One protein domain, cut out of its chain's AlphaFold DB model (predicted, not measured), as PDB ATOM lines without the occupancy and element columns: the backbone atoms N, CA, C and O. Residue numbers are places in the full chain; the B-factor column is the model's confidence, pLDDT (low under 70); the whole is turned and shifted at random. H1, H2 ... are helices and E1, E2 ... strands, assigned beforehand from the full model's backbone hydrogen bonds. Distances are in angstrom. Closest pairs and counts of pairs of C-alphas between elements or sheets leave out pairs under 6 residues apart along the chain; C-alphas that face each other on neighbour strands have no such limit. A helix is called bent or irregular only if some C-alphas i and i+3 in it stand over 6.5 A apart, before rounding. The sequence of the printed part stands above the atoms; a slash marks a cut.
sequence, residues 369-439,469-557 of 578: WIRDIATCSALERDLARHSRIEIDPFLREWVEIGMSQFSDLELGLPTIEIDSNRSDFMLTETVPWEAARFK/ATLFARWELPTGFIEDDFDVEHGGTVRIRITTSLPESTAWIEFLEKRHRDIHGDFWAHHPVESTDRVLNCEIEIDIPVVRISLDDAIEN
ATOM      1  N   TRP A 369      87.141 177.526 150.905       56.19
ATOM      2  CA  TRP A 369      86.217 178.080 149.923       56.19
ATOM      3  C   TRP A 369      86.710 177.730 148.527       56.19
ATOM      4  O   TRP A 369      87.847 178.045 148.161       56.19
ATOM      5  N   ILE A 370      85.824 177.164 147.720       63.69
ATOM      6  CA  ILE A 370      86.054 177.080 146.287       63.69
ATOM      7  C   ILE A 370      85.011 177.954 145.614       63.69
ATOM      8  O   ILE A 370      83.823 177.643 145.600       63.69
ATOM      9  N   ARG A 371      85.478 179.071 145.051       68.19
ATOM     10  CA  ARG A 371      84.711 179.861 144.091       68.19
ATOM     11  C   ARG A 371      85.082 179.382 142.697       68.19
ATOM     12  O   ARG A 371      85.873 180.010 141.999       68.19
ATOM     13  N   ASP A 372      84.562 178.219 142.330       82.19
ATOM     14  CA  ASP A 372      84.654 177.740 140.960       82.19
ATOM     15  C   ASP A 372      83.411 178.201 140.203       82.19
ATOM     16  O   ASP A 372      82.307 177.719 140.450       82.19
ATOM     17  N   ILE A 373      83.605 179.147 139.283       84.31
ATOM     18  CA  ILE A 373      82.536 179.715 138.455       84.31
ATOM     19  C   ILE A 373      81.792 178.599 137.713       84.31
ATOM     20  O   ILE A 373      80.566 178.631 137.643       84.31
ATOM     21  N   ALA A 374      82.506 177.584 137.212       87.81
ATOM     22  CA  ALA A 374      81.880 176.480 136.492       87.81
ATOM     23  C   ALA A 374      80.974 175.646 137.410       87.81
ATOM     24  O   ALA A 374      79.869 175.275 137.008       87.81
ATOM     25  N   THR A 375      81.413 175.403 138.648       86.31
ATOM     26  CA  THR A 375      80.629 174.681 139.656       86.31
ATOM     27  C   THR A 375      79.438 175.510 140.149       86.31
ATOM     28  O   THR A 375      78.336 174.974 140.220       86.31
ATOM     29  N   CYS A 376      79.591 176.822 140.385       87.62
ATOM     30  CA  CYS A 376      78.463 177.694 140.744       87.62
ATOM     31  C   CYS A 376      77.410 177.766 139.627       87.62
ATOM     32  O   CYS A 376      76.223 177.640 139.907       87.62
ATOM     33  N   SER A 377      77.816 177.880 138.358       89.44
ATOM     34  CA  SER A 377      76.877 177.854 137.225       89.44
ATOM     35  C   SER A 377      76.264 176.468 136.974       89.44
ATOM     36  O   SER A 377      75.222 176.348 136.330       89.44
ATOM     37  N   ALA A 378      76.915 175.384 137.405       89.81
ATOM     38  CA  ALA A 378      76.309 174.053 137.397       89.81
ATOM     39  C   ALA A 378      75.253 173.926 138.503       89.81
ATOM     40  O   ALA A 378      74.157 173.448 138.224       89.81
ATOM     41  N   LEU A 379      75.553 174.431 139.699       88.94
ATOM     42  CA  LEU A 379      74.631 174.482 140.829       88.94
ATOM     43  C   LEU A 379      73.404 175.352 140.535       88.94
ATOM     44  O   LEU A 379      72.287 174.914 140.774       88.94
ATOM     45  N   GLU A 380      73.590 176.532 139.948       91.50
ATOM     46  CA  GLU A 380      72.502 177.406 139.492       91.50
ATOM     47  C   GLU A 380      71.552 176.678 138.534       91.50
ATOM     48  O   GLU A 380      70.337 176.697 138.722       91.50
ATOM     49  N   ARG A 381      72.099 175.974 137.534       92.06
ATOM     50  CA  ARG A 381      71.296 175.202 136.573       92.06
ATOM     51  C   ARG A 381      70.581 174.016 137.215       92.06
ATOM     52  O   ARG A 381      69.471 173.700 136.792       92.06
ATOM     53  N   ASP A 382      71.211 173.346 138.177       90.12
ATOM     54  CA  ASP A 382      70.612 172.224 138.909       90.12
ATOM     55  C   ASP A 382      69.457 172.718 139.793       90.12
ATOM     56  O   ASP A 382      68.342 172.206 139.700       90.12
ATOM     57  N   LEU A 383      69.677 173.797 140.551       89.62
ATOM     58  CA  LEU A 383      68.654 174.445 141.370       89.62
ATOM     59  C   LEU A 383      67.489 174.967 140.522       89.62
ATOM     60  O   LEU A 383      66.340 174.691 140.855       89.62
ATOM     61  N   ALA A 384      67.753 175.664 139.414       89.56
ATOM     62  CA  ALA A 384      66.708 176.180 138.525       89.56
ATOM     63  C   ALA A 384      65.863 175.064 137.890       89.56
ATOM     64  O   ALA A 384      64.679 175.249 137.631       89.56
ATOM     65  N   ARG A 385      66.464 173.893 137.637       90.88
ATOM     66  CA  ARG A 385      65.760 172.742 137.057       90.88
ATOM     67  C   ARG A 385      64.881 172.016 138.071       90.88
ATOM     68  O   ARG A 385      63.828 171.507 137.700       90.88
ATOM     69  N   HIS A 386      65.334 171.920 139.317       90.12
ATOM     70  CA  HIS A 386      64.726 171.043 140.318       90.12
ATOM     71  C   HIS A 386      63.975 171.778 141.430       90.12
ATOM     72  O   HIS A 386      63.320 171.129 142.246       90.12
ATOM     73  N   SER A 387      64.040 173.107 141.461       88.94
ATOM     74  CA  SER A 387      63.256 173.929 142.381       88.94
ATOM     75  C   SER A 387      61.949 174.370 141.730       88.94
ATOM     76  O   SER A 387      61.883 174.608 140.526       88.94
ATOM     77  N   ARG A 388      60.891 174.467 142.529       88.19
ATOM     78  CA  ARG A 388      59.543 174.821 142.076       88.19
ATOM     79  C   ARG A 388      58.750 175.436 143.213       88.19
ATOM     80  O   ARG A 388      58.967 175.113 144.380       88.19
ATOM     81  N   ILE A 389      57.803 176.289 142.861       84.56
ATOM     82  CA  ILE A 389      56.857 176.848 143.818       84.56
ATOM     83  C   ILE A 389      55.504 176.229 143.527       84.56
ATOM     84  O   ILE A 389      55.015 176.300 142.406       84.56
ATOM     85  N   GLU A 390      54.924 175.579 144.522       85.12
ATOM     86  CA  GLU A 390      53.665 174.862 144.397       85.12
ATOM     87  C   GLU A 390      52.568 175.590 145.184       85.12
ATOM     88  O   GLU A 390      52.746 175.919 146.358       85.12
ATOM     89  N   ILE A 391      51.420 175.815 144.541       83.75
ATOM     90  CA  ILE A 391      50.194 176.287 145.199       83.75
ATOM     91  C   ILE A 391      49.213 175.120 145.242       83.75
ATOM     92  O   ILE A 391      48.748 174.646 144.202       83.75
ATOM     93  N   ASP A 392      48.918 174.641 146.445       81.25
ATOM     94  CA  ASP A 392      47.918 173.604 146.694       81.25
ATOM     95  C   ASP A 392      46.492 174.179 146.525       81.25
ATOM     96  O   ASP A 392      46.253 175.340 146.873       81.25
ATOM     97  N   PRO A 393      45.521 173.377 146.049       77.12
ATOM     98  CA  PRO A 393      44.087 173.696 146.050       77.12
ATOM     99  C   PRO A 393      43.515 174.347 147.324       77.12
ATOM    100  O   PRO A 393      42.503 175.043 147.252       77.12
ATOM    101  N   PHE A 394      44.119 174.126 148.493       80.06
ATOM    102  CA  PHE A 394      43.739 174.736 149.770       80.06
ATOM    103  C   PHE A 394      44.403 176.099 150.037       80.06
ATOM    104  O   PHE A 394      44.411 176.544 151.187       80.06
ATOM    105  N   LEU A 395      44.957 176.750 149.006       75.12
ATOM    106  CA  LEU A 395      45.684 178.027 149.086       75.12
ATOM    107  C   LEU A 395      46.910 177.964 150.007       75.12
ATOM    108  O   LEU A 395      47.314 178.954 150.619       75.12
ATOM    109  N   ARG A 396      47.497 176.772 150.141       80.38
ATOM    110  CA  ARG A 396      48.798 176.628 150.790       80.38
ATOM    111  C   ARG A 396      49.866 176.769 149.735       80.38
ATOM    112  O   ARG A 396      49.862 176.065 148.730       80.38
ATOM    113  N   GLU A 397      50.759 177.695 149.992       80.94
ATOM    114  CA  GLU A 397      51.830 178.061 149.095       80.94
ATOM    115  C   GLU A 397      53.116 177.494 149.674       80.94
ATOM    116  O   GLU A 397      53.411 177.698 150.853       80.94
ATOM    117  N   TRP A 398      53.878 176.752 148.879       82.69
ATOM    118  CA  TRP A 398      55.166 176.239 149.321       82.69
ATOM    119  C   TRP A 398      56.244 176.361 148.259       82.69
ATOM    120  O   TRP A 398      56.017 176.116 147.078       82.69
ATOM    121  N   VAL A 399      57.444 176.706 148.712       81.88
ATOM    122  CA  VAL A 399      58.660 176.724 147.900       81.88
ATOM    123  C   VAL A 399      59.405 175.427 148.162       81.88
ATOM    124  O   VAL A 399      59.781 175.155 149.304       81.88
ATOM    125  N   GLU A 400      59.617 174.628 147.121       86.00
ATOM    126  CA  GLU A 400      60.489 173.458 147.152       86.00
ATOM    127  C   GLU A 400      61.785 173.788 146.411       86.00
ATOM    128  O   GLU A 400      61.771 174.079 145.216       86.00
ATOM    129  N   ILE A 401      62.913 173.725 147.115       83.50
ATOM    130  CA  ILE A 401      64.239 173.796 146.501       83.50
ATOM    131  C   ILE A 401      64.765 172.372 146.369       83.50
ATOM    132  O   ILE A 401      64.869 171.647 147.362       83.50
ATOM    133  N   GLY A 402      65.075 171.974 145.140       86.31
ATOM    134  CA  GLY A 402      65.574 170.645 144.804       86.31
ATOM    135  C   GLY A 402      66.933 170.709 144.121       86.31
ATOM    136  O   GLY A 402      67.270 171.699 143.478       86.31
ATOM    137  N   MET A 403      67.704 169.634 144.254       88.81
ATOM    138  CA  MET A 403      68.979 169.428 143.560       88.81
ATOM    139  C   MET A 403      69.196 167.948 143.285       88.81
ATOM    140  O   MET A 403      68.747 167.094 144.047       88.81
ATOM    141  N   SER A 404      69.877 167.633 142.194       86.50
ATOM    142  CA  SER A 404      70.156 166.253 141.788       86.50
ATOM    143  C   SER A 404      71.651 165.938 141.771       86.50
ATOM    144  O   SER A 404      72.033 164.785 141.973       86.50
ATOM    145  N   GLN A 405      72.496 166.948 141.548       85.31
ATOM    146  CA  GLN A 405      73.937 166.765 141.336       85.31
ATOM    147  C   GLN A 405      74.782 167.148 142.548       85.31
ATOM    148  O   GLN A 405      75.911 166.678 142.664       85.31
ATOM    149  N   PHE A 406      74.241 167.985 143.431       82.12
ATOM    150  CA  PHE A 406      74.953 168.533 144.577       82.12
ATOM    151  C   PHE A 406      74.442 167.941 145.878       82.12
ATOM    152  O   PHE A 406      73.251 167.659 146.036       82.12
ATOM    153  N   SER A 407      75.356 167.775 146.826       76.56
ATOM    154  CA  SER A 407      74.985 167.492 148.203       76.56
ATOM    155  C   SER A 407      74.666 168.792 148.935       76.56
ATOM    156  O   SER A 407      75.288 169.836 148.751       76.56
ATOM    157  N   ASP A 408      73.729 168.707 149.862       70.88
ATOM    158  CA  ASP A 408      73.464 169.745 150.851       70.88
ATOM    159  C   ASP A 408      74.684 170.074 151.738       70.88
ATOM    160  O   ASP A 408      74.763 171.172 152.279       70.88
ATOM    161  N   LEU A 409      75.674 169.174 151.840       69.75
ATOM    162  CA  LEU A 409      76.972 169.442 152.477       69.75
ATOM    163  C   LEU A 409      77.897 170.359 151.650       69.75
ATOM    164  O   LEU A 409      78.819 170.950 152.205       69.75
ATOM    165  N   GLU A 410      77.702 170.481 150.339       74.31
ATOM    166  CA  GLU A 410      78.504 171.384 149.494       74.31
ATOM    167  C   GLU A 410      77.958 172.818 149.507       74.31
ATOM    168  O   GLU A 410      78.704 173.771 149.271       74.31
ATOM    169  N   LEU A 411      76.671 172.974 149.827       72.00
ATOM    170  CA  LEU A 411      75.953 174.251 149.863       72.00
ATOM    171  C   LEU A 411      76.137 175.056 151.147       72.00
ATOM    172  O   LEU A 411      75.833 176.248 151.172       72.00
ATOM    173  N   GLY A 412      76.632 174.435 152.214       74.44
ATOM    174  CA  GLY A 412      76.833 175.148 153.467       74.44
ATOM    175  C   GLY A 412      75.515 175.487 154.173       74.44
ATOM    176  O   GLY A 412      74.571 174.699 154.202       74.44
ATOM    177  N   LEU A 413      75.460 176.695 154.739       68.31
ATOM    178  CA  LEU A 413      74.236 177.314 155.248       68.31
ATOM    179  C   LEU A 413      73.792 178.401 154.254       68.31
ATOM    180  O   LEU A 413      74.275 179.533 154.354       68.31
ATOM    181  N   PRO A 414      72.933 178.087 153.265       73.38
ATOM    182  CA  PRO A 414      72.479 179.089 152.314       73.38
ATOM    183  C   PRO A 414      71.511 180.080 152.965       73.38
ATOM    184  O   PRO A 414      70.596 179.697 153.692       73.38
ATOM    185  N   THR A 415      71.688 181.358 152.648       75.00
ATOM    186  CA  THR A 415      70.694 182.412 152.879       75.00
ATOM    187  C   THR A 415      69.829 182.538 151.638       75.00
ATOM    188  O   THR A 415      70.365 182.546 150.533       75.00
ATOM    189  N   ILE A 416      68.510 182.611 151.809       75.69
ATOM    190  CA  ILE A 416      67.553 182.592 150.703       75.69
ATOM    191  C   ILE A 416      66.695 183.846 150.791       75.69
ATOM    192  O   ILE A 416      65.996 184.060 151.775       75.69
ATOM    193  N   GLU A 417      66.767 184.675 149.761       76.69
ATOM    194  CA  GLU A 417      65.976 185.891 149.623       76.69
ATOM    195  C   GLU A 417      64.979 185.689 148.488       76.69
ATOM    196  O   GLU A 417      65.352 185.228 147.408       76.69
ATOM    197  N   ILE A 418      63.713 186.013 148.733       76.81
ATOM    198  CA  ILE A 418      62.657 185.930 147.725       76.81
ATOM    199  C   ILE A 418      62.285 187.362 147.349       76.81
ATOM    200  O   ILE A 418      61.815 188.120 148.200       76.81
ATOM    201  N   ASP A 419      62.523 187.721 146.088       71.69
ATOM    202  CA  ASP A 419      62.216 189.050 145.559       71.69
ATOM    203  C   ASP A 419      60.819 189.046 144.913       71.69
ATOM    204  O   ASP A 419      60.504 188.183 144.086       71.69
ATOM    205  N   SER A 420      59.972 189.996 145.316       63.84
ATOM    206  CA  SER A 420      58.621 190.194 144.778       63.84
ATOM    207  C   SER A 420      58.597 191.464 143.933       63.84
ATOM    208  O   SER A 420      59.148 192.495 144.308       63.84
ATOM    209  N   ASN A 421      57.900 191.428 142.793       52.75
ATOM    210  CA  ASN A 421      57.781 192.575 141.885       52.75
ATOM    211  C   ASN A 421      57.029 193.779 142.496       52.75
ATOM    212  O   ASN A 421      56.963 194.848 141.881       52.75
ATOM    213  N   ARG A 422      56.453 193.637 143.695       54.81
ATOM    214  CA  ARG A 422      55.848 194.732 144.453       54.81
ATOM    215  C   ARG A 422      56.931 195.424 145.283       54.81
ATOM    216  O   ARG A 422      57.453 194.854 146.234       54.81
ATOM    217  N   SER A 423      57.222 196.685 144.960       47.31
ATOM    218  CA  SER A 423      58.299 197.514 145.541       47.31
ATOM    219  C   SER A 423      58.294 197.687 147.068       47.31
ATOM    220  O   SER A 423      59.208 198.306 147.610       47.31
ATOM    221  N   ASP A 424      57.280 197.166 147.758       49.19
ATOM    222  CA  ASP A 424      57.007 197.445 149.165       49.19
ATOM    223  C   ASP A 424      57.240 196.218 150.071       49.19
ATOM    224  O   ASP A 424      57.104 196.337 151.292       49.19
ATOM    225  N   PHE A 425      57.607 195.048 149.520       47.44
ATOM    226  CA  PHE A 425      57.781 193.823 150.309       47.44
ATOM    227  C   PHE A 425      58.985 192.977 149.858       47.44
ATOM    228  O   PHE A 425      58.895 192.165 148.945       47.44
ATOM    229  N   MET A 426      60.118 193.137 150.550       50.94
ATOM    230  CA  MET A 426      61.258 192.213 150.480       50.94
ATOM    231  C   MET A 426      61.142 191.201 151.623       50.94
ATOM    232  O   MET A 426      61.237 191.582 152.795       50.94
ATOM    233  N   LEU A 427      60.958 189.917 151.304       54.44
ATOM    234  CA  LEU A 427      61.045 188.847 152.297       54.44
ATOM    235  C   LEU A 427      62.486 188.324 152.343       54.44
ATOM    236  O   LEU A 427      62.853 187.369 151.658       54.44
ATOM    237  N   THR A 428      63.310 188.953 153.177       53.19
ATOM    238  CA  THR A 428      64.633 188.429 153.533       53.19
ATOM    239  C   THR A 428      64.489 187.562 154.782       53.19
ATOM    240  O   THR A 428      64.543 188.063 155.906       53.19
ATOM    241  N   GLU A 429      64.274 186.257 154.612       53.31
ATOM    242  CA  GLU A 429      64.358 185.301 155.719       53.31
ATOM    243  C   GLU A 429      65.716 184.599 155.618       53.31
ATOM    244  O   GLU A 429      65.942 183.754 154.756       53.31
ATOM    245  N   THR A 430      66.659 184.932 156.505       49.38
ATOM    246  CA  THR A 430      67.799 184.036 156.718       49.38
ATOM    247  C   THR A 430      67.208 182.760 157.275       49.38
ATOM    248  O   THR A 430      66.744 182.751 158.412       49.38
ATOM    249  N   VAL A 431      67.146 181.711 156.462       48.25
ATOM    250  CA  VAL A 431      66.604 180.440 156.910       48.25
ATOM    251  C   VAL A 431      67.745 179.654 157.552       48.25
ATOM    252  O   VAL A 431      68.505 178.996 156.840       48.25
ATOM    253  N   PRO A 432      67.893 179.642 158.891       49.88
ATOM    254  CA  PRO A 432      68.656 178.574 159.505       49.88
ATOM    255  C   PRO A 432      67.955 177.271 159.114       49.88
ATOM    256  O   PRO A 432      66.736 177.169 159.259       49.88
ATOM    257  N   TRP A 433      68.708 176.287 158.619       45.47
ATOM    258  CA  TRP A 433      68.247 174.963 158.158       45.47
ATOM    259  C   TRP A 433      67.081 174.349 158.972       45.47
ATOM    260  O   TRP A 433      66.246 173.618 158.445       45.47
ATOM    261  N   GLU A 434      66.968 174.687 160.259       45.72
ATOM    262  CA  GLU A 434      65.848 174.346 161.142       45.72
ATOM    263  C   GLU A 434      64.452 174.694 160.592       45.72
ATOM    264  O   GLU A 434      63.528 173.891 160.737       45.72
ATOM    265  N   ALA A 435      64.285 175.846 159.936       40.56
ATOM    266  CA  ALA A 435      62.996 176.284 159.398       40.56
ATOM    267  C   ALA A 435      62.648 175.634 158.042       40.56
ATOM    268  O   ALA A 435      61.471 175.571 157.698       40.56
ATOM    269  N   ALA A 436      63.640 175.089 157.325       41.06
ATOM    270  CA  ALA A 436      63.493 174.411 156.028       41.06
ATOM    271  C   ALA A 436      62.944 172.979 156.107       41.06
ATOM    272  O   ALA A 436      62.575 172.394 155.088       41.06
ATOM    273  N   ARG A 437      62.902 172.399 157.315       39.78
ATOM    274  CA  ARG A 437      62.318 171.071 157.564       39.78
ATOM    275  C   ARG A 437      61.196 171.051 158.602       39.78
ATOM    276  O   ARG A 437      60.389 170.128 158.570       39.78
ATOM    277  N   PHE A 438      61.110 172.024 159.516       38.62
ATOM    278  CA  PHE A 438      60.148 171.984 160.625       38.62
ATOM    279  C   PHE A 438      59.569 173.365 160.976       38.62
ATOM    280  O   PHE A 438      59.939 173.977 161.975       38.62
ATOM    281  N   LYS A 439      58.554 173.813 160.230       31.67
ATOM    282  CA  LYS A 439      57.612 174.849 160.700       31.67
ATOM    283  C   LYS A 439      56.178 174.300 160.803       31.67
ATOM    284  O   LYS A 439      55.227 174.943 160.399       31.67
ATOM    285  N   ALA A 469      65.295 164.137 142.040       74.94
ATOM    286  CA  ALA A 469      65.846 165.304 142.705       74.94
ATOM    287  C   ALA A 469      65.739 165.116 144.222       74.94
ATOM    288  O   ALA A 469      64.670 164.818 144.764       74.94
ATOM    289  N   THR A 470      66.852 165.303 144.919       78.06
ATOM    290  CA  THR A 470      66.867 165.321 146.375       78.06
ATOM    291  C   THR A 470      66.259 166.643 146.827       78.06
ATOM    292  O   THR A 470      66.742 167.721 146.476       78.06
ATOM    293  N   LEU A 471      65.174 166.564 147.599       77.75
ATOM    294  CA  LEU A 471      64.558 167.738 148.209       77.75
ATOM    295  C   LEU A 471      65.541 168.343 149.217       77.75
ATOM    296  O   LEU A 471      65.820 167.736 150.255       77.75
ATOM    297  N   PHE A 472      66.044 169.533 148.903       74.69
ATOM    298  CA  PHE A 472      66.974 170.271 149.747       74.69
ATOM    299  C   PHE A 472      66.232 171.009 150.860       74.69
ATOM    300  O   PHE A 472      66.567 170.869 152.034       74.69
ATOM    301  N   ALA A 473      65.184 171.748 150.500       75.56
ATOM    302  CA  ALA A 473      64.391 172.523 151.443       75.56
ATOM    303  C   ALA A 473      62.934 172.641 150.995       75.56
ATOM    304  O   ALA A 473      62.649 172.678 149.798       75.56
ATOM    305  N   ARG A 474      62.015 172.729 151.965       81.62
ATOM    306  CA  ARG A 474      60.603 173.035 151.719       81.62
ATOM    307  C   ARG A 474      60.092 174.049 152.737       81.62
ATOM    308  O   ARG A 474      60.159 173.799 153.938       81.62
ATOM    309  N   TRP A 475      59.523 175.151 152.257       78.69
ATOM    310  CA  TRP A 475      58.917 176.187 153.100       78.69
ATOM    311  C   TRP A 475      57.460 176.400 152.758       78.69
ATOM    312  O   TRP A 475      57.122 176.438 151.586       78.69
ATOM    313  N   GLU A 476      56.627 176.582 153.778       81.31
ATOM    314  CA  GLU A 476      55.260 177.080 153.628       81.31
ATOM    315  C   GLU A 476      55.290 178.611 153.721       81.31
ATOM    316  O   GLU A 476      55.782 179.169 154.707       81.31
ATOM    317  N   LEU A 477      54.809 179.276 152.673       78.44
ATOM    318  CA  LEU A 477      54.679 180.725 152.588       78.44
ATOM    319  C   LEU A 477      53.370 181.182 153.254       78.44
ATOM    320  O   LEU A 477      52.430 180.392 153.395       78.44
ATOM    321  N   PRO A 478      53.278 182.453 153.690       77.12
ATOM    322  CA  PRO A 478      52.014 183.026 154.132       77.12
ATOM    323  C   PRO A 478      50.945 182.891 153.040       77.12
ATOM    324  O   PRO A 478      51.203 183.208 151.888       77.12
ATOM    325  N   THR A 479      49.741 182.442 153.398       79.25
ATOM    326  CA  THR A 479      48.621 182.318 152.450       79.25
ATOM    327  C   THR A 479      48.353 183.639 151.724       79.25
ATOM    328  O   THR A 479      48.186 184.665 152.386       79.25
ATOM    329  N   GLY A 480      48.261 183.588 150.390       77.25
ATOM    330  CA  GLY A 480      48.006 184.746 149.529       77.25
ATOM    331  C   GLY A 480      49.264 185.513 149.121       77.25
ATOM    332  O   GLY A 480      49.151 186.503 148.406       77.25
ATOM    333  N   PHE A 481      50.455 185.080 149.549       76.38
ATOM    334  CA  PHE A 481      51.712 185.719 149.165       76.38
ATOM    335  C   PHE A 481      51.970 185.603 147.658       76.38
ATOM    336  O   PHE A 481      52.467 186.545 147.052       76.38
ATOM    337  N   ILE A 482      51.614 184.475 147.038       73.38
ATOM    338  CA  ILE A 482      51.829 184.256 145.608       73.38
ATOM    339  C   ILE A 482      50.649 184.760 144.774       73.38
ATOM    340  O   ILE A 482      50.871 185.408 143.753       73.38
ATOM    341  N   GLU A 483      49.406 184.467 145.179       70.44
ATOM    342  CA  GLU A 483      48.217 184.826 144.381       70.44
ATOM    343  C   GLU A 483      48.038 186.344 144.195       70.44
ATOM    344  O   GLU A 483      47.564 186.763 143.140       70.44
ATOM    345  N   ASP A 484      48.441 187.167 145.172       67.44
ATOM    346  CA  ASP A 484      48.273 188.626 145.095       67.44
ATOM    347  C   ASP A 484      49.417 189.349 144.356       67.44
ATOM    348  O   ASP A 484      49.224 190.475 143.883       67.44
ATOM    349  N   ASP A 485      50.598 188.726 144.260       65.19
ATOM    350  CA  ASP A 485      51.834 189.376 143.797       65.19
ATOM    351  C   ASP A 485      52.380 188.812 142.475       65.19
ATOM    352  O   ASP A 485      53.154 189.491 141.790       65.19
ATOM    353  N   PHE A 486      51.974 187.603 142.078       68.44
ATOM    354  CA  PHE A 486      52.494 186.930 140.892       68.44
ATOM    355  C   PHE A 486      51.369 186.579 139.923       68.44
ATOM    356  O   PHE A 486      50.281 186.165 140.311       68.44
ATOM    357  N   ASP A 487      51.638 186.729 138.627       68.38
ATOM    358  CA  ASP A 487      50.702 186.354 137.570       68.38
ATOM    359  C   ASP A 487      50.656 184.822 137.420       68.38
ATOM    360  O   ASP A 487      51.262 184.224 136.526       68.38
ATOM    361  N   VAL A 488      49.982 184.170 138.372       70.31
ATOM    362  CA  VAL A 488      49.864 182.707 138.448       70.31
ATOM    363  C   VAL A 488      49.132 182.153 137.222       70.31
ATOM    364  O   VAL A 488      49.433 181.046 136.778       70.31
ATOM    365  N   GLU A 489      48.207 182.921 136.635       71.50
ATOM    366  CA  GLU A 489      47.443 182.500 135.453       71.50
ATOM    367  C   GLU A 489      48.307 182.405 134.187       71.50
ATOM    368  O   GLU A 489      47.998 181.607 133.301       71.50
ATOM    369  N   HIS A 490      49.421 183.143 134.120       70.88
ATOM    370  CA  HIS A 490      50.327 183.153 132.967       70.88
ATOM    371  C   HIS A 490      51.673 182.454 133.222       70.88
ATOM    372  O   HIS A 490      52.591 182.575 132.410       70.88
ATOM    373  N   GLY A 491      51.793 181.686 134.312       68.81
ATOM    374  CA  GLY A 491      53.020 180.951 134.632       68.81
ATOM    375  C   GLY A 491      54.151 181.855 135.123       68.81
ATOM    376  O   GLY A 491      55.296 181.690 134.700       68.81
ATOM    377  N   GLY A 492      53.826 182.823 135.988       77.06
ATOM    378  CA  GLY A 492      54.796 183.722 136.605       77.06
ATOM    379  C   GLY A 492      55.988 182.995 137.240       77.06
ATOM    380  O   GLY A 492      55.891 181.849 137.690       77.06
ATOM    381  N   THR A 493      57.129 183.681 137.274       78.56
ATOM    382  CA  THR A 493      58.341 183.218 137.952       78.56
ATOM    383  C   THR A 493      58.611 184.058 139.192       78.56
ATOM    384  O   THR A 493      58.349 185.261 139.213       78.56
ATOM    385  N   VAL A 494      59.158 183.424 140.224       77.94
ATOM    386  CA  VAL A 494      59.647 184.093 141.432       77.94
ATOM    387  C   VAL A 494      61.164 184.075 141.401       77.94
ATOM    388  O   VAL A 494      61.759 183.010 141.215       77.94
ATOM    389  N   ARG A 495      61.794 185.233 141.597       80.94
ATOM    390  CA  ARG A 495      63.250 185.307 141.689       80.94
ATOM    391  C   ARG A 495      63.694 184.974 143.103       80.94
ATOM    392  O   ARG A 495      63.277 185.621 144.063       80.94
ATOM    393  N   ILE A 496      64.558 183.974 143.221       80.19
ATOM    394  CA  ILE A 496      65.172 183.577 144.482       80.19
ATOM    395  C   ILE A 496      66.672 183.837 144.405       80.19
ATOM    396  O   ILE A 496      67.348 183.301 143.525       80.19
ATOM    397  N   ARG A 497      67.195 184.624 145.350       81.94
ATOM    398  CA  ARG A 497      68.634 184.777 145.571       81.94
ATOM    399  C   ARG A 497      69.086 183.816 146.662       81.94
ATOM    400  O   ARG A 497      68.585 183.855 147.779       81.94
ATOM    401  N   ILE A 498      70.052 182.965 146.349       80.19
ATOM    402  CA  ILE A 498      70.651 181.992 147.258       80.19
ATOM    403  C   ILE A 498      72.113 182.380 147.451       80.19
ATOM    404  O   ILE A 498      72.903 182.331 146.510       80.19
ATOM    405  N   THR A 499      72.478 182.757 148.673       78.50
ATOM    406  CA  THR A 499      73.861 183.086 149.041       78.50
ATOM    407  C   THR A 499      74.414 181.994 149.936       78.50
ATOM    408  O   THR A 499      73.965 181.837 151.072       78.50
ATOM    409  N   THR A 500      75.394 181.232 149.455       74.38
ATOM    410  CA  THR A 500      76.082 180.237 150.281       74.38
ATOM    411  C   THR A 500      77.220 180.911 151.046       74.38
ATOM    412  O   THR A 500      78.201 181.377 150.470       74.38
ATOM    413  N   SER A 501      77.090 181.002 152.369       64.50
ATOM    414  CA  SER A 501      78.131 181.571 153.232       64.50
ATOM    415  C   SER A 501      78.872 180.487 154.006       64.50
ATOM    416  O   SER A 501      78.254 179.507 154.431       64.50
ATOM    417  N   LEU A 502      80.175 180.683 154.257       56.50
ATOM    418  CA  LEU A 502      80.870 179.922 155.292       56.50
ATOM    419  C   LEU A 502      80.160 180.188 156.617       56.50
ATOM    420  O   LEU A 502      80.083 181.344 157.043       56.50
ATOM    421  N   PRO A 503      79.700 179.142 157.304       58.34
ATOM    422  CA  PRO A 503      79.315 179.301 158.686       58.34
ATOM    423  C   PRO A 503      80.551 179.694 159.498       58.34
ATOM    424  O   PRO A 503      81.676 179.294 159.173       58.34
ATOM    425  N   GLU A 504      80.346 180.385 160.617       60.88
ATOM    426  CA  GLU A 504      81.317 180.299 161.708       60.88
ATOM    427  C   GLU A 504      81.625 178.816 161.961       60.88
ATOM    428  O   GLU A 504      80.736 177.964 161.861       60.88
ATOM    429  N   SER A 505      82.884 178.474 162.246       59.66
ATOM    430  CA  SER A 505      83.306 177.072 162.387       59.66
ATOM    431  C   SER A 505      82.390 176.287 163.337       59.66
ATOM    432  O   SER A 505      82.048 175.137 163.077       59.66
ATOM    433  N   THR A 506      81.905 176.940 164.390       59.12
ATOM    434  CA  THR A 506      80.844 176.483 165.295       59.12
ATOM    435  C   THR A 506      79.545 176.095 164.581       59.12
ATOM    436  O   THR A 506      79.128 174.945 164.708       59.12
ATOM    437  N   ALA A 507      78.945 176.992 163.796       63.72
ATOM    438  CA  ALA A 507      77.678 176.767 163.096       63.72
ATOM    439  C   ALA A 507      77.761 175.664 162.020       63.72
ATOM    440  O   ALA A 507      76.813 174.900 161.841       63.72
ATOM    441  N   TRP A 508      78.906 175.524 161.337       65.38
ATOM    442  CA  TRP A 508      79.100 174.448 160.352       65.38
ATOM    443  C   TRP A 508      79.075 173.073 161.009       65.38
ATOM    444  O   TRP A 508      78.509 172.109 160.499       65.38
ATOM    445  N   ILE A 509      79.691 172.986 162.179       60.31
ATOM    446  CA  ILE A 509      79.844 171.724 162.882       60.31
ATOM    447  C   ILE A 509      78.540 171.335 163.575       60.31
ATOM    448  O   ILE A 509      78.163 170.167 163.521       60.31
ATOM    449  N   GLU A 510      77.799 172.296 164.132       67.31
ATOM    450  CA  GLU A 510      76.432 172.055 164.615       67.31
ATOM    451  C   GLU A 510      75.527 171.495 163.507       67.31
ATOM    452  O   GLU A 510      74.748 170.568 163.744       67.31
ATOM    453  N   PHE A 511      75.673 172.003 162.280       68.19
ATOM    454  CA  PHE A 511      74.972 171.477 161.111       68.19
ATOM    455  C   PHE A 511      75.348 170.014 160.814       68.19
ATOM    456  O   PHE A 511      74.456 169.169 160.683       68.19
ATOM    457  N   LEU A 512      76.645 169.684 160.779       65.00
ATOM    458  CA  LEU A 512      77.122 168.312 160.561       65.00
ATOM    459  C   LEU A 512      76.633 167.337 161.648       65.00
ATOM    460  O   LEU A 512      76.196 166.226 161.340       65.00
ATOM    461  N   GLU A 513      76.655 167.751 162.916       62.00
ATOM    462  CA  GLU A 513      76.197 166.942 164.053       62.00
ATOM    463  C   GLU A 513      74.694 166.665 164.001       62.00
ATOM    464  O   GLU A 513      74.245 165.536 164.226       62.00
ATOM    465  N   LYS A 514      73.898 167.695 163.697       69.88
ATOM    466  CA  LYS A 514      72.448 167.558 163.554       69.88
ATOM    467  C   LYS A 514      72.106 166.598 162.421       69.88
ATOM    468  O   LYS A 514      71.310 165.683 162.615       69.88
ATOM    469  N   ARG A 515      72.776 166.743 161.276       64.00
ATOM    470  CA  ARG A 515      72.630 165.841 160.133       64.00
ATOM    471  C   ARG A 515      72.957 164.395 160.506       64.00
ATOM    472  O   ARG A 515      72.179 163.498 160.191       64.00
ATOM    473  N   HIS A 516      74.075 164.158 161.191       61.94
ATOM    474  CA  HIS A 516      74.441 162.808 161.621       61.94
ATOM    475  C   HIS A 516      73.369 162.213 162.549       61.94
ATOM    476  O   HIS A 516      73.001 161.049 162.393       61.94
ATOM    477  N   ARG A 517      72.840 163.001 163.493       66.56
ATOM    478  CA  ARG A 517      71.760 162.563 164.392       66.56
ATOM    479  C   ARG A 517      70.484 162.206 163.630       66.56
ATOM    480  O   ARG A 517      69.867 161.190 163.932       66.56
ATOM    481  N   ASP A 518      70.116 163.002 162.633       64.94
ATOM    482  CA  ASP A 518      68.932 162.754 161.807       64.94
ATOM    483  C   ASP A 518      69.079 161.476 160.959       64.94
ATOM    484  O   ASP A 518      68.102 160.756 160.752       64.94
ATOM    485  N   ILE A 519      70.293 161.169 160.483       62.31
ATOM    486  CA  ILE A 519      70.566 159.991 159.643       62.31
ATOM    487  C   ILE A 519      70.704 158.710 160.480       62.31
ATOM    488  O   ILE A 519      70.188 157.661 160.088       62.31
ATOM    489  N   HIS A 520      71.396 158.773 161.619       59.09
ATOM    490  CA  HIS A 520      71.812 157.589 162.385       59.09
ATOM    491  C   HIS A 520      71.097 157.422 163.741       59.09
ATOM    492  O   HIS A 520      71.280 156.402 164.408       59.09
ATOM    493  N   GLY A 521      70.256 158.378 164.150       62.34
ATOM    494  CA  GLY A 521      69.641 158.425 165.481       62.34
ATOM    495  C   GLY A 521      70.607 158.900 166.576       62.34
ATOM    496  O   GLY A 521      71.745 159.278 166.309       62.34
ATOM    497  N   ASP A 522      70.172 158.860 167.842       50.28
ATOM    498  CA  ASP A 522      70.967 159.292 169.013       50.28
ATOM    499  C   ASP A 522      72.196 158.399 169.314       50.28
ATOM    500  O   ASP A 522      72.903 158.612 170.303       50.28
ATOM    501  N   PHE A 523      72.469 157.383 168.488       39.56
ATOM    502  CA  PHE A 523      73.554 156.434 168.707       39.56
ATOM    503  C   PHE A 523      74.847 156.919 168.031       39.56
ATOM    504  O   PHE A 523      75.064 156.736 166.835       39.56
ATOM    505  N   TRP A 524      75.722 157.542 168.825       46.34
ATOM    506  CA  TRP A 524      77.045 158.045 168.427       46.34
ATOM    507  C   TRP A 524      78.058 156.904 168.223       46.34
ATOM    508  O   TRP A 524      79.063 156.797 168.927       46.34
ATOM    509  N   ALA A 525      77.803 156.008 167.274       37.22
ATOM    510  CA  ALA A 525      78.779 155.005 166.866       37.22
ATOM    511  C   ALA A 525      79.661 155.568 165.744       37.22
ATOM    512  O   ALA A 525      79.279 155.476 164.591       37.22
ATOM    513  N   HIS A 526      80.796 156.175 166.114       40.16
ATOM    514  CA  HIS A 526      82.119 156.210 165.445       40.16
ATOM    515  C   HIS A 526      82.212 156.365 163.908       40.16
ATOM    516  O   HIS A 526      83.284 156.155 163.342       40.16
ATOM    517  N   HIS A 527      81.149 156.741 163.206       38.59
ATOM    518  CA  HIS A 527      81.215 156.974 161.777       38.59
ATOM    519  C   HIS A 527      81.845 158.350 161.545       38.59
ATOM    520  O   HIS A 527      81.328 159.346 162.058       38.59
ATOM    521  N   PRO A 528      82.981 158.429 160.828       45.59
ATOM    522  CA  PRO A 528      83.505 159.714 160.413       45.59
ATOM    523  C   PRO A 528      82.421 160.375 159.565       45.59
ATOM    524  O   PRO A 528      81.985 159.807 158.564       45.59
ATOM    525  N   VAL A 529      81.948 161.542 160.003       51.06
ATOM    526  CA  VAL A 529      81.153 162.421 159.146       51.06
ATOM    527  C   VAL A 529      81.975 162.598 157.874       51.06
ATOM    528  O   VAL A 529      83.142 162.980 157.976       51.06
ATOM    529  N   GLU A 530      81.410 162.264 156.712       51.31
ATOM    530  CA  GLU A 530      82.036 162.564 155.425       51.31
ATOM    531  C   GLU A 530      82.338 164.064 155.413       51.31
ATOM    532  O   GLU A 530      81.435 164.897 155.326       51.31
ATOM    533  N   SER A 531      83.605 164.420 155.626       51.50
ATOM    534  CA  SER A 531      84.026 165.807 155.623       51.50
ATOM    535  C   SER A 531      84.013 166.262 154.177       51.50
ATOM    536  O   SER A 531      84.810 165.797 153.362       51.50
ATOM    537  N   THR A 532      83.112 167.175 153.834       53.62
ATOM    538  CA  THR A 532      83.310 167.946 152.617       53.62
ATOM    539  C   THR A 532      84.477 168.892 152.877       53.62
ATOM    540  O   THR A 532      84.368 169.873 153.608       53.62
ATOM    541  N   ASP A 533      85.625 168.607 152.260       56.97
ATOM    542  CA  ASP A 533      86.806 169.490 152.276       56.97
ATOM    543  C   ASP A 533      86.532 170.845 151.580       56.97
ATOM    544  O   ASP A 533      87.401 171.718 151.494       56.97
ATOM    545  N   ARG A 534      85.327 171.009 151.016       64.75
ATOM    546  CA  ARG A 534      84.929 172.065 150.089       64.75
ATOM    547  C   ARG A 534      83.503 172.511 150.397       64.75
ATOM    548  O   ARG A 534      82.581 171.705 150.342       64.75
ATOM    549  N   VAL A 535      83.340 173.802 150.666       70.62
ATOM    550  CA  VAL A 535      82.039 174.485 150.702       70.62
ATOM    551  C   VAL A 535      82.042 175.521 149.581       70.62
ATOM    552  O   VAL A 535      83.025 176.254 149.404       70.62
ATOM    553  N   LEU A 536      80.975 175.549 148.785       75.88
ATOM    554  CA  LEU A 536      80.849 176.459 147.652       75.88
ATOM    555  C   LEU A 536      80.564 177.888 148.133       75.88
ATOM    556  O   LEU A 536      79.756 178.091 149.038       75.88
ATOM    557  N   ASN A 537      81.214 178.882 147.511       81.56
ATOM    558  CA  ASN A 537      80.867 180.306 147.640       81.56
ATOM    559  C   ASN A 537      80.137 180.777 146.385       81.56
ATOM    560  O   ASN A 537      80.777 181.220 145.424       81.56
ATOM    561  N   CYS A 538      78.824 180.652 146.370       83.12
ATOM    562  CA  CYS A 538      78.009 181.045 145.245       83.12
ATOM    563  C   CYS A 538      76.935 182.020 145.727       83.12
ATOM    564  O   CYS A 538      76.250 181.787 146.722       83.12
ATOM    565  N   GLU A 539      76.800 183.111 144.989       87.50
ATOM    566  CA  GLU A 539      75.626 183.970 145.011       87.50
ATOM    567  C   GLU A 539      74.879 183.655 143.719       87.50
ATOM    568  O   GLU A 539      75.432 183.810 142.628       87.50
ATOM    569  N   ILE A 540      73.689 183.084 143.859       87.44
ATOM    570  CA  ILE A 540      72.926 182.507 142.760       87.44
ATOM    571  C   ILE A 540      71.570 183.190 142.721       87.44
ATOM    572  O   ILE A 540      70.882 183.227 143.733       87.44
ATOM    573  N   GLU A 541      71.165 183.677 141.555       88.81
ATOM    574  CA  GLU A 541      69.807 184.160 141.319       88.81
ATOM    575  C   GLU A 541      69.122 183.218 140.334       88.81
ATOM    576  O   GLU A 541      69.599 183.034 139.217       88.81
ATOM    577  N   ILE A 542      68.019 182.598 140.751       89.00
ATOM    578  CA  ILE A 542      67.217 181.721 139.893       89.00
ATOM    579  C   ILE A 542      65.784 182.222 139.813       89.00
ATOM    580  O   ILE A 542      65.201 182.632 140.814       89.00
ATOM    581  N   ASP A 543      65.206 182.134 138.621       86.62
ATOM    582  CA  ASP A 543      63.784 182.364 138.402       86.62
ATOM    583  C   ASP A 543      63.067 181.005 138.469       86.62
ATOM    584  O   ASP A 543      63.309 180.118 137.647       86.62
ATOM    585  N   ILE A 544      62.209 180.822 139.472       86.19
ATOM    586  CA  ILE A 544      61.507 179.562 139.734       86.19
ATOM    587  C   ILE A 544      60.061 179.664 139.243       86.19
ATOM    588  O   ILE A 544      59.376 180.622 139.605       86.19
ATOM    589  N   PRO A 545      59.558 178.693 138.459       83.06
ATOM    590  CA  PRO A 545      58.177 178.716 138.000       83.06
ATOM    591  C   PRO A 545      57.190 178.474 139.150       83.06
ATOM    592  O   PRO A 545      57.391 177.591 139.993       83.06
ATOM    593  N   VAL A 546      56.089 179.228 139.137       83.88
ATOM    594  CA  VAL A 546      54.920 178.976 139.984       83.88
ATOM    595  C   VAL A 546      54.026 177.941 139.305       83.88
ATOM    596  O   VAL A 546      53.544 178.140 138.191       83.88
ATOM    597  N   VAL A 547      53.788 176.827 139.989       85.06
ATOM    598  CA  VAL A 547      52.954 175.719 139.528       85.06
ATOM    599  C   VAL A 547      51.727 175.621 140.429       85.06
ATOM    600  O   VAL A 547      51.826 175.341 141.624       85.06
ATOM    601  N   ARG A 548      50.539 175.823 139.853       83.56
ATOM    602  CA  ARG A 548      49.277 175.567 140.553       83.56
ATOM    603  C   ARG A 548      48.919 174.094 140.421       83.56
ATOM    604  O   ARG A 548      48.794 173.584 139.310       83.56
ATOM    605  N   ILE A 549      48.747 173.419 141.547       84.12
ATOM    606  CA  ILE A 549      48.341 172.016 141.566       84.12
ATOM    607  C   ILE A 549      46.826 171.962 141.383       84.12
ATOM    608  O   ILE A 549      46.081 172.671 142.064       84.12
ATOM    609  N   SER A 550      46.354 171.132 140.453       83.69
ATOM    610  CA  SER A 550      44.918 170.943 140.271       83.69
ATOM    611  C   SER A 550      44.317 170.179 141.457       83.69
ATOM    612  O   SER A 550      44.983 169.372 142.109       83.69
ATOM    613  N   LEU A 551      43.034 170.416 141.753       82.44
ATOM    614  CA  LEU A 551      42.337 169.664 142.802       82.44
ATOM    615  C   LEU A 551      42.349 168.156 142.511       82.44
ATOM    616  O   LEU A 551      42.477 167.357 143.438       82.44
ATOM    617  N   ASP A 552      42.273 167.783 141.236       85.19
ATOM    618  CA  ASP A 552      42.309 166.393 140.790       85.19
ATOM    619  C   ASP A 552      43.683 165.754 141.077       85.19
ATOM    620  O   ASP A 552      43.735 164.685 141.685       85.19
ATOM    621  N   ASP A 553      44.794 166.448 140.796       80.12
ATOM    622  CA  ASP A 553      46.153 165.966 141.114       80.12
ATOM    623  C   ASP A 553      46.375 165.775 142.621       80.12
ATOM    624  O   ASP A 553      47.064 164.838 143.051       80.12
ATOM    625  N   ALA A 554      45.796 166.661 143.437       78.31
ATOM    626  CA  ALA A 554      45.872 166.570 144.890       78.31
ATOM    627  C   ALA A 554      45.084 165.365 145.431       78.31
ATOM    628  O   ALA A 554      45.542 164.688 146.357       78.31
ATOM    629  N   ILE A 555      43.927 165.065 144.828       81.50
ATOM    630  CA  ILE A 555      43.096 163.900 145.163       81.50
ATOM    631  C   ILE A 555      43.785 162.595 144.748       81.50
ATOM    632  O   ILE A 555      43.740 161.620 145.502       81.50
ATOM    633  N   GLU A 556      44.437 162.568 143.586       82.25
ATOM    634  CA  GLU A 556      45.143 161.385 143.084       82.25
ATOM    635  C   GLU A 556      46.430 161.079 143.870       82.25
ATOM    636  O   GLU A 556      46.837 159.918 143.962       82.25
ATOM    637  N   ASN A 557      47.033 162.083 144.524       78.06
ATOM    638  CA  ASN A 557      48.291 161.952 145.268       78.06
ATOM    639  C   ASN A 557      48.177 162.328 146.763       78.06
ATOM    640  O   ASN A 557      48.929 163.177 147.258       78.06
TER     641      ASN A 557
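What this domain is: This is residues 369 to 439 and 469 to 557 of the 578 residues of an uncharacterized protein of Planctomycetaceae bacterium (UniProt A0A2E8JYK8). One strongly twisted sheet of seven strands curls like part of a barrel and folds back on itself, but stays open, its edge strands E4 and E5 apart. H1 packs on one face of this sheet and the short H2 on the opposite face, while H3 with the loop after it makes one end of the longest axis and H4 lies off the sheet near the other. The 160 printed residues hold four named helices and eight named strands, in the order H1 E1 E2 E3 E4 H2 E5 E6 H3 E7 E8 H4, a mixed class. The sheet's order is E4 E3 E6 E8 E1 E2 E5, mixed; the whole is compact, with a radius of gyration of the C-alphas of 17.1 A and spans of 51 by 36 by 27 A.

How they stand to each other: In the folded sheet, one sheet bent into two leaves that face each other, E4 (426 to 429), E3 (413 to 419), E6 (493 to 501) and E8 (539 to 548) face E2 (397 to 403) and E5 (470 to 477), with E1 (388 to 391) as the hinge. E8 and E6 are antiparallel at 144 degrees, with N 496 and O 542 2.8 A apart. E8 and E1 are parallel at 35 degrees, with N 547 and O 389 2.8 A apart. E1 and E2 form an antiparallel hairpin, with N 390 and O 398 2.8 A apart. H1 (373 to 386) is on the sheet; its closest C-alphas to E2 are those of His 386 and Gly 402, 4.6 A. H2 (433 to 436) is on the opposite face at a height over the sheet of 7.0 A, over none of the strands. H3 (505 to 520) and H4 (551 to 556) are not on the sheet. E7 (534 to 536) pairs with no named strand and runs on into E8 at 64 degrees. Every O i to N i+4 pair is within hydrogen-bond range in H1, H3 and H4; H2 is too short for one.

Where its parts are: H1 begins at C-alpha 373 (82.536, 179.715, 138.455) and is 19.9 A long. E8 measures 28.0 A, E6 25.1 A and H3 22.6 A. H4 ends at C-alpha 556 (45.143, 161.385, 143.084).

The domain as a whole: The C-alphas farthest apart, of Glu 489 and His 526, are 52.8 A apart. Residues 440 to 468 are not printed, with 22.0 A between C-alphas 439 and 469. The links E5 to E6 and H3 to E7 are long. Residues 517 to 523, of which 517 to 520 belong to H3, stand free. Mean pLDDT of the printed part is 71.1; 64 residues are under 70, among them 420 to 439 and 501 to 534.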